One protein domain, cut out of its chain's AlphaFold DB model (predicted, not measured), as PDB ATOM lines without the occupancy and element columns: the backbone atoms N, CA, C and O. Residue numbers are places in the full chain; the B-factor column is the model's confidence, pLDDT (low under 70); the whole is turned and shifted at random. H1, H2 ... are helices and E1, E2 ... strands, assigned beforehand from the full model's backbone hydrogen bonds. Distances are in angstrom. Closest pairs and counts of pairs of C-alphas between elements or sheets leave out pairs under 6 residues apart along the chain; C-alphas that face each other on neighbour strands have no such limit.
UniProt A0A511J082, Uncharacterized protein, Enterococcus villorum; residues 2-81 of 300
ATOM      1  N   ASP A   2     -18.500   3.037  22.388       76.12
ATOM      2  CA  ASP A   2     -18.948   1.829  23.077       76.12
ATOM      3  C   ASP A   2     -19.689   0.958  22.057       76.12
ATOM      4  O   ASP A   2     -20.642   1.428  21.431       76.12
ATOM      5  N   TYR A   3     -19.265  -0.291  21.905       79.44
ATOM      6  CA  TYR A   3     -19.881  -1.282  21.025       79.44
ATOM      7  C   TYR A   3     -20.305  -2.502  21.838       79.44
ATOM      8  O   TYR A   3     -19.789  -2.760  22.925       79.44
ATOM      9  N   CYS A   4     -21.267  -3.258  21.321       83.69
ATOM     10  CA  CYS A   4     -21.667  -4.509  21.943       83.69
ATOM     11  C   CYS A   4     -20.553  -5.554  21.821       83.69
ATOM     12  O   CYS A   4     -20.185  -5.925  20.713       83.69
ATOM     13  N   GLU A   5     -20.099  -6.122  22.941       82.50
ATOM     14  CA  GLU A   5     -19.052  -7.165  22.941       82.50
ATOM     15  C   GLU A   5     -19.508  -8.507  22.336       82.50
ATOM     16  O   GLU A   5     -18.698  -9.385  22.060       82.50
ATOM     17  N   ILE A   6     -20.815  -8.656  22.099       79.75
ATOM     18  CA  ILE A   6     -21.411  -9.798  21.404       79.75
ATOM     19  C   ILE A   6     -21.547  -9.460  19.913       79.75
ATOM     20  O   ILE A   6     -20.809  -9.975  19.090       79.75
ATOM     21  N   CYS A   7     -22.452  -8.568  19.502       77.81
ATOM     22  CA  CYS A   7     -22.681  -8.351  18.069       77.81
ATOM     23  C   CYS A   7     -21.728  -7.364  17.386       77.81
ATOM     24  O   CYS A   7     -21.826  -7.234  16.170       77.81
ATOM     25  N   GLY A   8     -20.864  -6.647  18.103       75.56
ATOM     26  CA  GLY A   8     -19.990  -5.615  17.534       75.56
ATOM     27  C   GLY A   8     -20.713  -4.365  17.018       75.56
ATOM     28  O   GLY A   8     -20.052  -3.469  16.503       75.56
ATOM     29  N   ASP A   9     -22.041  -4.294  17.143       76.69
ATOM     30  CA  ASP A   9     -22.818  -3.132  16.713       76.69
ATOM     31  C   ASP A   9     -22.658  -1.986  17.723       76.69
ATOM     32  O   ASP A   9     -22.562  -2.213  18.937       76.69
ATOM     33  N   ASP A  10     -22.664  -0.751  17.221       80.62
ATOM     34  CA  ASP A  10     -22.701   0.443  18.061       80.62
ATOM     35  C   ASP A  10     -23.976   0.458  18.912       80.62
ATOM     36  O   ASP A  10     -25.064   0.064  18.475       80.62
ATOM     37  N   PHE A  11     -23.868   0.946  20.146       80.19
ATOM     38  CA  PHE A  11     -25.050   1.084  20.986       80.19
ATOM     39  C   PHE A  11     -25.933   2.242  20.524       80.19
ATOM     40  O   PHE A  11     -25.552   3.410  20.612       80.19
ATOM     41  N   GLU A  12     -27.179   1.936  20.168       71.19
ATOM     42  CA  GLU A  12     -28.231   2.950  20.173       71.19
ATOM     43  C   GLU A  12     -28.496   3.425  21.614       71.19
ATOM     44  O   GLU A  12     -28.328   2.677  22.589       71.19
ATOM     45  N   LYS A  13     -28.915   4.689  21.766       60.72
ATOM     46  CA  LYS A  13     -29.170   5.311  23.076       60.72
ATOM     47  C   LYS A  13     -30.044   4.403  23.957       60.72
ATOM     48  O   LYS A  13     -31.163   4.066  23.593       60.72
ATOM     49  N   GLY A  14     -29.527   4.034  25.132       60.88
ATOM     50  CA  GLY A  14     -30.256   3.270  26.153       60.88
ATOM     51  C   GLY A  14     -30.292   1.747  25.968       60.88
ATOM     52  O   GLY A  14     -30.814   1.059  26.841       60.88
ATOM     53  N   LYS A  15     -29.710   1.186  24.901       78.81
ATOM     54  CA  LYS A  15     -29.708  -0.268  24.645       78.81
ATOM     55  C   LYS A  15     -28.454  -0.978  25.179       78.81
ATOM     56  O   LYS A  15     -27.907  -1.831  24.488       78.81
ATOM     57  N   LYS A  16     -27.990  -0.636  26.385       86.88
ATOM     58  CA  LYS A  16     -26.780  -1.210  27.011       86.88
ATOM     59  C   LYS A  16     -27.129  -2.061  28.225       86.88
ATOM     60  O   LYS A  16     -27.946  -1.656  29.048       86.88
ATOM     61  N   ILE A  17     -26.479  -3.209  28.357       84.94
ATOM     62  CA  ILE A  17     -26.538  -4.075  29.537       84.94
ATOM     63  C   ILE A  17     -25.113  -4.414  29.936       84.94
ATOM     64  O   ILE A  17     -24.362  -4.940  29.121       84.94
ATOM     65  N   ASN A  18     -24.778  -4.153  31.194       87.50
ATOM     66  CA  ASN A  18     -23.514  -4.589  31.769       87.50
ATOM     67  C   ASN A  18     -23.643  -6.052  32.197       87.50
ATOM     68  O   ASN A  18     -24.607  -6.425  32.874       87.50
ATOM     69  N   LEU A  19     -22.686  -6.869  31.780       85.12
ATOM     70  CA  LEU A  19     -22.515  -8.235  32.250       85.12
ATOM     71  C   LEU A  19     -21.887  -8.238  33.646       85.12
ATOM     72  O   LEU A  19     -21.334  -7.238  34.104       85.12
ATOM     73  N   THR A  20     -21.952  -9.382  34.327       84.94
ATOM     74  CA  THR A  20     -21.355  -9.559  35.664       84.94
ATOM     75  C   THR A  20     -19.834  -9.413  35.658       84.94
ATOM     76  O   THR A  20     -19.258  -9.042  36.676       84.94
ATOM     77  N   SER A  21     -19.198  -9.656  34.514       83.44
ATOM     78  CA  SER A  21     -17.760  -9.510  34.276       83.44
ATOM     79  C   SER A  21     -17.333  -8.096  33.834       83.44
ATOM     80  O   SER A  21     -16.141  -7.829  33.719       83.44
ATOM     81  N   GLY A  22     -18.280  -7.161  33.668       83.56
ATOM     82  CA  GLY A  22     -18.012  -5.748  33.363       83.56
ATOM     83  C   GLY A  22     -18.113  -5.361  31.884       83.56
ATOM     84  O   GLY A  22     -18.190  -4.173  31.578       83.56
ATOM     85  N   GLU A  23     -18.176  -6.324  30.965       87.75
ATOM     86  CA  GLU A  23     -18.411  -6.085  29.539       87.75
ATOM     87  C   GLU A  23     -19.832  -5.585  29.269       87.75
ATOM     88  O   GLU A  23     -20.770  -5.862  30.021       87.75
ATOM     89  N   VAL A  24     -20.018  -4.884  28.148       88.06
ATOM     90  CA  VAL A  24     -21.312  -4.308  27.771       88.06
ATOM     91  C   VAL A  24     -21.863  -4.999  26.529       88.06
ATOM     92  O   VAL A  24     -21.183  -5.146  25.514       88.06
ATOM     93  N   ILE A  25     -23.134  -5.393  26.578       87.00
ATOM     94  CA  ILE A  25     -23.845  -6.001  25.448       87.00
ATOM     95  C   ILE A  25     -25.139  -5.258  25.126       87.00
ATOM     96  O   ILE A  25     -25.678  -4.530  25.962       87.00
ATOM     97  N   CYS A  26     -25.646  -5.424  23.902       87.88
ATOM     98  CA  CYS A  26     -26.882  -4.776  23.487       87.88
ATOM     99  C   CYS A  26     -28.112  -5.578  23.929       87.88
ATOM    100  O   CYS A  26     -28.049  -6.789  24.174       87.88
ATOM    101  N   ILE A  27     -29.254  -4.896  24.020       86.25
ATOM    102  CA  ILE A  27     -30.518  -5.519  24.438       86.25
ATOM    103  C   ILE A  27     -30.977  -6.627  23.488       86.25
ATOM    104  O   ILE A  27     -31.533  -7.632  23.939       86.25
ATOM    105  N   ASP A  28     -30.673  -6.487  22.200       84.25
ATOM    106  CA  ASP A  28     -31.021  -7.465  21.175       84.25
ATOM    107  C   ASP A  28     -30.197  -8.744  21.360       84.25
ATOM    108  O   ASP A  28     -30.748  -9.844  21.362       84.25
ATOM    109  N   CYS A  29     -28.899  -8.607  21.653       84.56
ATOM    110  CA  CYS A  29     -28.026  -9.726  21.997       84.56
ATOM    111  C   CYS A  29     -28.486 -10.452  23.257       84.56
ATOM    112  O   CYS A  29     -28.606 -11.672  23.238       84.56
ATOM    113  N   LYS A  30     -28.826  -9.723  24.327       86.81
ATOM    114  CA  LYS A  30     -29.403 -10.331  25.538       86.81
ATOM    115  C   LYS A  30     -30.674 -11.113  25.220       86.81
ATOM    116  O   LYS A  30     -30.839 -12.239  25.688       86.81
ATOM    117  N   THR A  31     -31.586 -10.511  24.461       85.44
ATOM    118  CA  THR A  31     -32.885 -11.112  24.130       85.44
ATOM    119  C   THR A  31     -32.701 -12.374  23.294       85.44
ATOM    120  O   THR A  31     -33.312 -13.403  23.588       85.44
ATOM    121  N   ARG A  32     -31.798 -12.324  22.310       84.50
ATOM    122  CA  ARG A  32     -31.411 -13.477  21.497       84.50
ATOM    123  C   ARG A  32     -30.801 -14.585  22.350       84.50
ATOM    124  O   ARG A  32     -31.319 -15.696  22.317       84.50
ATOM    125  N   THR A  33     -29.798 -14.279  23.177       84.81
ATOM    126  CA  THR A  33     -29.163 -15.263  24.068       84.81
ATOM    127  C   THR A  33     -30.184 -15.906  25.000       84.81
ATOM    128  O   THR A  33     -30.204 -17.126  25.127       84.81
ATOM    129  N   LYS A  34     -31.093 -15.124  25.605       85.62
ATOM    130  CA  LYS A  34     -32.170 -15.677  26.440       85.62
ATOM    131  C   LYS A  34     -33.044 -16.666  25.677       85.62
ATOM    132  O   LYS A  34     -33.292 -17.764  26.166       85.62
ATOM    133  N   LYS A  35     -33.494 -16.286  24.481       85.62
ATOM    134  CA  LYS A  35     -34.355 -17.121  23.642       85.62
ATOM    135  C   LYS A  35     -33.643 -18.405  23.213       85.62
ATOM    136  O   LYS A  35     -34.194 -19.493  23.361       85.62
ATOM    137  N   GLU A  36     -32.422 -18.285  22.708       85.06
ATOM    138  CA  GLU A  36     -31.648 -19.410  22.183       85.06
ATOM    139  C   GLU A  36     -31.214 -20.362  23.293       85.06
ATOM    140  O   GLU A  36     -31.291 -21.576  23.110       85.06
ATOM    141  N   MET A  37     -30.849 -19.849  24.467       84.06
ATOM    142  CA  MET A  37     -30.477 -20.660  25.630       84.06
ATOM    143  C   MET A  37     -31.669 -21.099  26.482       84.06
ATOM    144  O   MET A  37     -31.474 -21.779  27.484       84.06
ATOM    145  N   ARG A  38     -32.903 -20.774  26.066       82.44
ATOM    146  CA  ARG A  38     -34.141 -21.075  26.807       82.44
ATOM    147  C   ARG A  38     -34.086 -20.586  28.263       82.44
ATOM    148  O   ARG A  38     -34.623 -21.233  29.158       82.44
ATOM    149  N   LEU A  39     -33.434 -19.446  28.488       81.38
ATOM    150  CA  LEU A  39     -33.341 -18.809  29.800       81.38
ATOM    151  C   LEU A  39     -34.687 -18.176  30.149       81.38
ATOM    152  O   LEU A  39     -35.364 -17.615  29.280       81.38
ATOM    153  N   GLY A  40     -35.076 -18.248  31.419       67.75
ATOM    154  CA  GLY A  40     -36.370 -17.780  31.882       67.75
ATOM    155  C   GLY A  40     -36.595 -16.289  31.620       67.75
ATOM    156  O   GLY A  40     -35.682 -15.448  31.645       67.75
ATOM    157  N   ILE A  41     -37.865 -15.930  31.410       58.22
ATOM    158  CA  ILE A  41     -38.300 -14.533  31.250       58.22
ATOM    159  C   ILE A  41     -37.963 -13.729  32.521       58.22
ATOM    160  O   ILE A  41     -37.519 -12.584  32.418       58.22
ATOM    161  N   PHE A  42     -38.056 -14.368  33.692       52.91
ATOM    162  CA  PHE A  42     -37.811 -13.779  35.013       52.91
ATOM    163  C   PHE A  42     -36.356 -13.851  35.497       52.91
ATOM    164  O   PHE A  42     -36.031 -13.242  36.514       52.91
ATOM    165  N   ASP A  43     -35.458 -14.521  34.766       59.03
ATOM    166  CA  ASP A  43     -34.058 -14.595  35.179       59.03
ATOM    167  C   ASP A  43     -33.383 -13.235  34.987       59.03
ATOM    168  O   ASP A  43     -33.312 -12.689  33.875       59.03
ATOM    169  N   SER A  44     -32.852 -12.674  36.070       64.62
ATOM    170  CA  SER A  44     -31.875 -11.593  35.976       64.62
ATOM    171  C   SER A  44     -30.713 -12.091  35.114       64.62
ATOM    172  O   SER A  44     -30.120 -13.118  35.436       64.62
ATOM    173  N   PHE A  45     -30.415 -11.406  34.010       70.88
ATOM    174  CA  PHE A  45     -29.355 -11.806  33.079       70.88
ATOM    175  C   PHE A  45     -27.993 -11.567  33.744       70.88
ATOM    176  O   PHE A  45     -27.442 -10.477  33.645       70.88
ATOM    177  N   LYS A  46     -27.532 -12.564  34.504       81.50
ATOM    178  CA  LYS A  46     -26.352 -12.529  35.381       81.50
ATOM    179  C   LYS A  46     -25.235 -13.429  34.845       81.50
ATOM    180  O   LYS A  46     -24.621 -14.161  35.606       81.50
ATOM    181  N   TYR A  47     -25.025 -13.404  33.537       83.38
ATOM    182  CA  TYR A  47     -23.981 -14.191  32.893       83.38
ATOM    183  C   TYR A  47     -22.818 -13.279  32.521       83.38
ATOM    184  O   TYR A  47     -23.032 -12.159  32.049       83.38
ATOM    185  N   SER A  48     -21.607 -13.767  32.734       87.75
ATOM    186  CA  SER A  48     -20.378 -13.209  32.190       87.75
ATOM    187  C   SER A  48     -20.288 -13.484  30.691       87.75
ATOM    188  O   SER A  48     -20.979 -14.356  30.153       87.75
ATOM    189  N   LEU A  49     -19.410 -12.762  29.995       85.00
ATOM    190  CA  LEU A  49     -19.193 -13.000  28.567       85.00
ATOM    191  C   LEU A  49     -18.654 -14.420  28.309       85.00
ATOM    192  O   LEU A  49     -19.074 -15.077  27.356       85.00
ATOM    193  N   GLY A  50     -17.785 -14.915  29.197       85.88
ATOM    194  CA  GLY A  50     -17.250 -16.278  29.152       85.88
ATOM    195  C   GLY A  50     -18.336 -17.347  29.278       85.88
ATOM    196  O   GLY A  50     -18.407 -18.241  28.440       85.88
ATOM    197  N   GLU A  51     -19.245 -17.211  30.248       88.25
ATOM    198  CA  GLU A  51     -20.371 -18.145  30.413       88.25
ATOM    199  C   GLU A  51     -21.295 -18.144  29.192       88.25
ATOM    200  O   GLU A  51     -21.787 -19.195  28.780       88.25
ATOM    201  N   ILE A  52     -21.516 -16.977  28.575       85.88
ATOM    202  CA  ILE A  52     -22.274 -16.890  27.324       85.88
ATOM    203  C   ILE A  52     -21.566 -17.691  26.229       85.88
ATOM    204  O   ILE A  52     -22.211 -18.519  25.588       85.88
ATOM    205  N   TYR A  53     -20.258 -17.516  26.042       87.88
ATOM    206  CA  TYR A  53     -19.504 -18.298  25.060       87.88
ATOM    207  C   TYR A  53     -19.556 -19.802  25.328       87.88
ATOM    208  O   TYR A  53     -19.813 -20.566  24.400       87.88
ATOM    209  N   GLU A  54     -19.407 -20.236  26.578       87.44
ATOM    210  CA  GLU A  54     -19.514 -21.653  26.935       87.44
ATOM    211  C   GLU A  54     -20.907 -22.233  26.656       87.44
ATOM    212  O   GLU A  54     -21.027 -23.366  26.186       87.44
ATOM    213  N   MET A  55     -21.974 -21.468  26.915       87.44
ATOM    214  CA  MET A  55     -23.343 -21.895  26.608       87.44
ATOM    215  C   MET A  55     -23.548 -22.144  25.109       87.44
ATOM    216  O   MET A  55     -24.201 -23.118  24.737       87.44
ATOM    217  N   TYR A  56     -22.981 -21.293  24.251       86.56
ATOM    218  CA  TYR A  56     -23.030 -21.487  22.799       86.56
ATOM    219  C   TYR A  56     -22.118 -22.618  22.330       86.56
ATOM    220  O   TYR A  56     -22.539 -23.426  21.505       86.56
ATOM    221  N   HIS A  57     -20.929 -22.753  22.917       87.62
ATOM    222  CA  HIS A  57     -20.021 -23.854  22.612       87.62
ATOM    223  C   HIS A  57     -20.665 -25.218  22.904       87.62
ATOM    224  O   HIS A  57     -20.547 -26.147  22.112       87.62
ATOM    225  N   LYS A  58     -21.441 -25.344  23.992       88.94
ATOM    226  CA  LYS A  58     -22.229 -26.560  24.300       88.94
ATOM    227  C   LYS A  58     -23.300 -26.893  23.251       88.94
ATOM    228  O   LYS A  58     -23.836 -27.998  23.265       88.94
ATOM    229  N   LYS A  59     -23.630 -25.951  22.366       86.69
ATOM    230  CA  LYS A  59     -24.534 -26.129  21.222       86.69
ATOM    231  C   LYS A  59     -23.799 -26.252  19.890       86.69
ATOM    232  O   LYS A  59     -24.445 -26.109  18.857       86.69
ATOM    233  N   ASP A  60     -22.490 -26.493  19.925       87.25
ATOM    234  CA  ASP A  60     -21.635 -26.571  18.738       87.25
ATOM    235  C   ASP A  60     -21.585 -25.250  17.946       87.25
ATOM    236  O   ASP A  60     -21.482 -25.215  16.723       87.25
ATOM    237  N   ILE A  61     -21.701 -24.121  18.658       84.06
ATOM    238  CA  ILE A  61     -21.606 -22.778  18.084       84.06
ATOM    239  C   ILE A  61     -20.397 -22.074  18.701       84.06
ATOM    240  O   ILE A  61     -20.438 -21.649  19.859       84.06
ATOM    241  N   ASP A  62     -19.337 -21.879  17.914       86.31
ATOM    242  CA  ASP A  62     -18.212 -21.018  18.298       86.31
ATOM    243  C   ASP A  62     -18.584 -19.545  18.114       86.31
ATOM    244  O   ASP A  62     -18.250 -18.866  17.137       86.31
ATOM    245  N   LEU A  63     -19.323 -19.049  19.098       82.50
ATOM    246  CA  LEU A  63     -19.824 -17.688  19.103       82.50
ATOM    247  C   LEU A  63     -18.691 -16.649  19.111       82.50
ATOM    248  O   LEU A  63     -18.832 -15.576  18.522       82.50
ATOM    249  N   LYS A  64     -17.554 -16.978  19.734       82.31
ATOM    250  CA  LYS A  64     -16.389 -16.093  19.790       82.31
ATOM    251  C   LYS A  64     -15.819 -15.881  18.389       82.31
ATOM    252  O   LYS A  64     -15.631 -14.736  17.985       82.31
ATOM    253  N   SER A  65     -15.622 -16.958  17.628       84.00
ATOM    254  CA  SER A  65     -15.173 -16.886  16.232       84.00
ATOM    255  C   SER A  65     -16.156 -16.118  15.347       84.00
ATOM    256  O   SER A  65     -15.746 -15.226  14.599       84.00
ATOM    257  N   VAL A  66     -17.462 -16.379  15.484       82.19
ATOM    258  CA  VAL A  66     -18.514 -15.656  14.744       82.19
ATOM    259  C   VAL A  66     -18.427 -14.145  14.989       82.19
ATOM    260  O   VAL A  66     -18.498 -13.353  14.047       82.19
ATOM    261  N   PHE A  67     -18.228 -13.721  16.236       79.56
ATOM    262  CA  PHE A  67     -18.137 -12.301  16.573       79.56
ATOM    263  C   PHE A  67     -16.826 -11.659  16.171       79.56
ATOM    264  O   PHE A  67     -16.842 -10.530  15.683       79.56
ATOM    265  N   SER A  68     -15.705 -12.366  16.307       81.81
ATOM    266  CA  SER A  68     -14.424 -11.882  15.802       81.81
ATOM    267  C   SER A  68     -14.491 -11.616  14.297       81.81
ATOM    268  O   SER A  68     -14.091 -10.533  13.872       81.81
ATOM    269  N   LYS A  69     -15.089 -12.530  13.517       84.44
ATOM    270  CA  LYS A  69     -15.309 -12.350  12.071       84.44
ATOM    271  C   LYS A  69     -16.222 -11.168  11.763       84.44
ATOM    272  O   LYS A  69     -15.875 -10.318  10.946       84.44
ATOM    273  N   LYS A  70     -17.362 -11.058  12.455       86.12
ATOM    274  CA  LYS A  70     -18.268  -9.915  12.276       86.12
ATOM    275  C   LYS A  70     -17.570  -8.589  12.598       86.12
ATOM    276  O   LYS A  70     -17.710  -7.627  11.849       86.12
ATOM    277  N   LYS A  71     -16.805  -8.530  13.689       82.44
ATOM    278  CA  LYS A  71     -16.075  -7.327  14.108       82.44
ATOM    279  C   LYS A  71     -15.020  -6.925  13.081       82.44
ATOM    280  O   LYS A  71     -14.969  -5.753  12.721       82.44
ATOM    281  N   SER A  72     -14.213  -7.870  12.589       86.50
ATOM    282  CA  SER A  72     -13.224  -7.579  11.543       86.50
ATOM    283  C   SER A  72     -13.891  -7.104  10.258       86.50
ATOM    284  O   SER A  72     -13.443  -6.127   9.672       86.50
ATOM    285  N   PHE A  73     -15.003  -7.732   9.872       91.12
ATOM    286  CA  PHE A  73     -15.779  -7.341   8.701       91.12
ATOM    287  C   PHE A  73     -16.313  -5.909   8.813       91.12
ATOM    288  O   PHE A  73     -16.145  -5.104   7.906       91.12
ATOM    289  N   LEU A  74     -16.949  -5.567   9.938       87.94
ATOM    290  CA  LEU A  74     -17.490  -4.223  10.160       87.94
ATOM    291  C   LEU A  74     -16.392  -3.159  10.227       87.94
ATOM    292  O   LEU A  74     -16.601  -2.036   9.773       87.94
ATOM    293  N   LEU A  75     -15.228  -3.504  10.783       86.75
ATOM    294  CA  LEU A  75     -14.074  -2.613  10.801       86.75
ATOM    295  C   LEU A  75     -13.553  -2.357   9.382       86.75
ATOM    296  O   LEU A  75     -13.262  -1.214   9.049       86.75
ATOM    297  N   ASP A  76     -13.488  -3.395   8.549       91.25
ATOM    298  CA  ASP A  76     -13.114  -3.292   7.135       91.25
ATOM    299  C   ASP A  76     -14.100  -2.393   6.368       91.25
ATOM    300  O   ASP A  76     -13.700  -1.375   5.811       91.25
ATOM    301  N   VAL A  77     -15.411  -2.646   6.490       92.12
ATOM    302  CA  VAL A  77     -16.470  -1.784   5.920       92.12
ATOM    303  C   VAL A  77     -16.318  -0.321   6.352       92.12
ATOM    304  O   VAL A  77     -16.473   0.590   5.539       92.12
ATOM    305  N   LYS A  78     -16.010  -0.078   7.632       89.38
ATOM    306  CA  LYS A  78     -15.818   1.276   8.166       89.38
ATOM    307  C   LYS A  78     -14.562   1.947   7.608       89.38
ATOM    308  O   LYS A  78     -14.600   3.143   7.342       89.38
ATOM    309  N   ASN A  79     -13.474   1.200   7.459       91.38
ATOM    310  CA  ASN A  79     -12.192   1.723   6.990       91.38
ATOM    311  C   ASN A  79     -12.185   1.985   5.482       91.38
ATOM    312  O   ASN A  79     -11.543   2.933   5.040       91.38
ATOM    313  N   THR A  80     -12.882   1.163   4.700       93.25
ATOM    314  CA  THR A  80     -12.983   1.325   3.245       93.25
ATOM    315  C   THR A  80     -14.070   2.319   2.843       93.25
ATOM    316  O   THR A  80     -14.028   2.815   1.727       93.25
ATOM    317  N   GLU A  81     -15.001   2.661   3.737       93.44
ATOM    318  CA  GLU A  81     -16.140   3.553   3.478       93.44
ATOM    319  C   GLU A  81     -17.158   2.972   2.476       93.44
ATOM    320  O   GLU A  81     -16.828   2.347   1.468       93.44
TER     321      GLU A  81
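Overview. This is residues 2 to 81 of the 300 residues of an uncharacterized protein of Enterococcus villorum (UniProt A0A511J082). Three helices and a small two-strand hairpin are set round a looped opening stretch, residues 2 to 15, part of which reaches into the middle. E1 and E2 make the hairpin, H1 runs on directly from E2, H2 stands near H1, and the long helix H3 makes a corner with H2 and leads away as an arm whose far end, residues 76 to 81, sticks out. The printed part has 80 residues with two named strands and three named helices, in the order E1, E2, H1, H2, H3; the sheet has the order E1 - E2 and is antiparallel. The class is mostly helix, and the whole is compact, with a radius of gyration of the C-alphas of 13.1 A and spans of 42 by 32 by 20 A.

Along the chain. Begin at residue 2 and pass through residues 2 to 15, which hold no named element. Find C-alpha 16 at (-26.780, -1.210, 27.011); there E1 begins, residues 16 to 18. E2 follows, residues 24 to 26. Next comes H1, residues 27 to 36, 14.1 A from first to last C-alpha. After residues 37 to 48, look for C-alpha 49 at (-19.193, -13.000, 28.567), where H2 begins, residues 49 to 57, 12.4 A long. H3, residues 63 to 80, runs 25.7 A and ends with C-alpha 80 at (-12.983, 1.325, 3.245).

Arrangement. Look first at the hairpin of E1 and E2, antiparallel at 142 degrees between their directions. N 17 and O 25 are 2.9 A apart, and N 25 and O 17 are 2.9 A apart, both within hydrogen-bond range. The closest C-alphas of E1 and H1 are those of Lys 16 and Ile 27, 6.3 A apart. H1 and H2 are close but not clearly touching; their closest C-alphas, those of Thr 33 and Ile 52, are 7.8 A apart. They run the same way at a steep tilt of 36 degrees, only just steep. H2 and H3 touch, H3 with residues 63 to 64 alone; the closest C-alphas, those of Tyr 53 and Leu 63, are 6.0 A apart. They run opposite ways at a steep tilt of 68 degrees, only just short of about perpendicular. H3 is apart from H1, E1 and E2. In H1, H2 and H3 every O i to N i+4 pair is within hydrogen-bond range.

Size, cuts and confidence. The C-alphas of Phe 42 and Thr 80, the two farthest apart, are 43.1 A apart. The printed part has no cut. The link from H1 to H2, with 12 residues, is long; the links E1 to E2, E2 to H1 and H2 to H3 are tight. The mean pLDDT of the printed part is 82.5, and you will find values under 70 at residues 13 to 14 and 40 to 44.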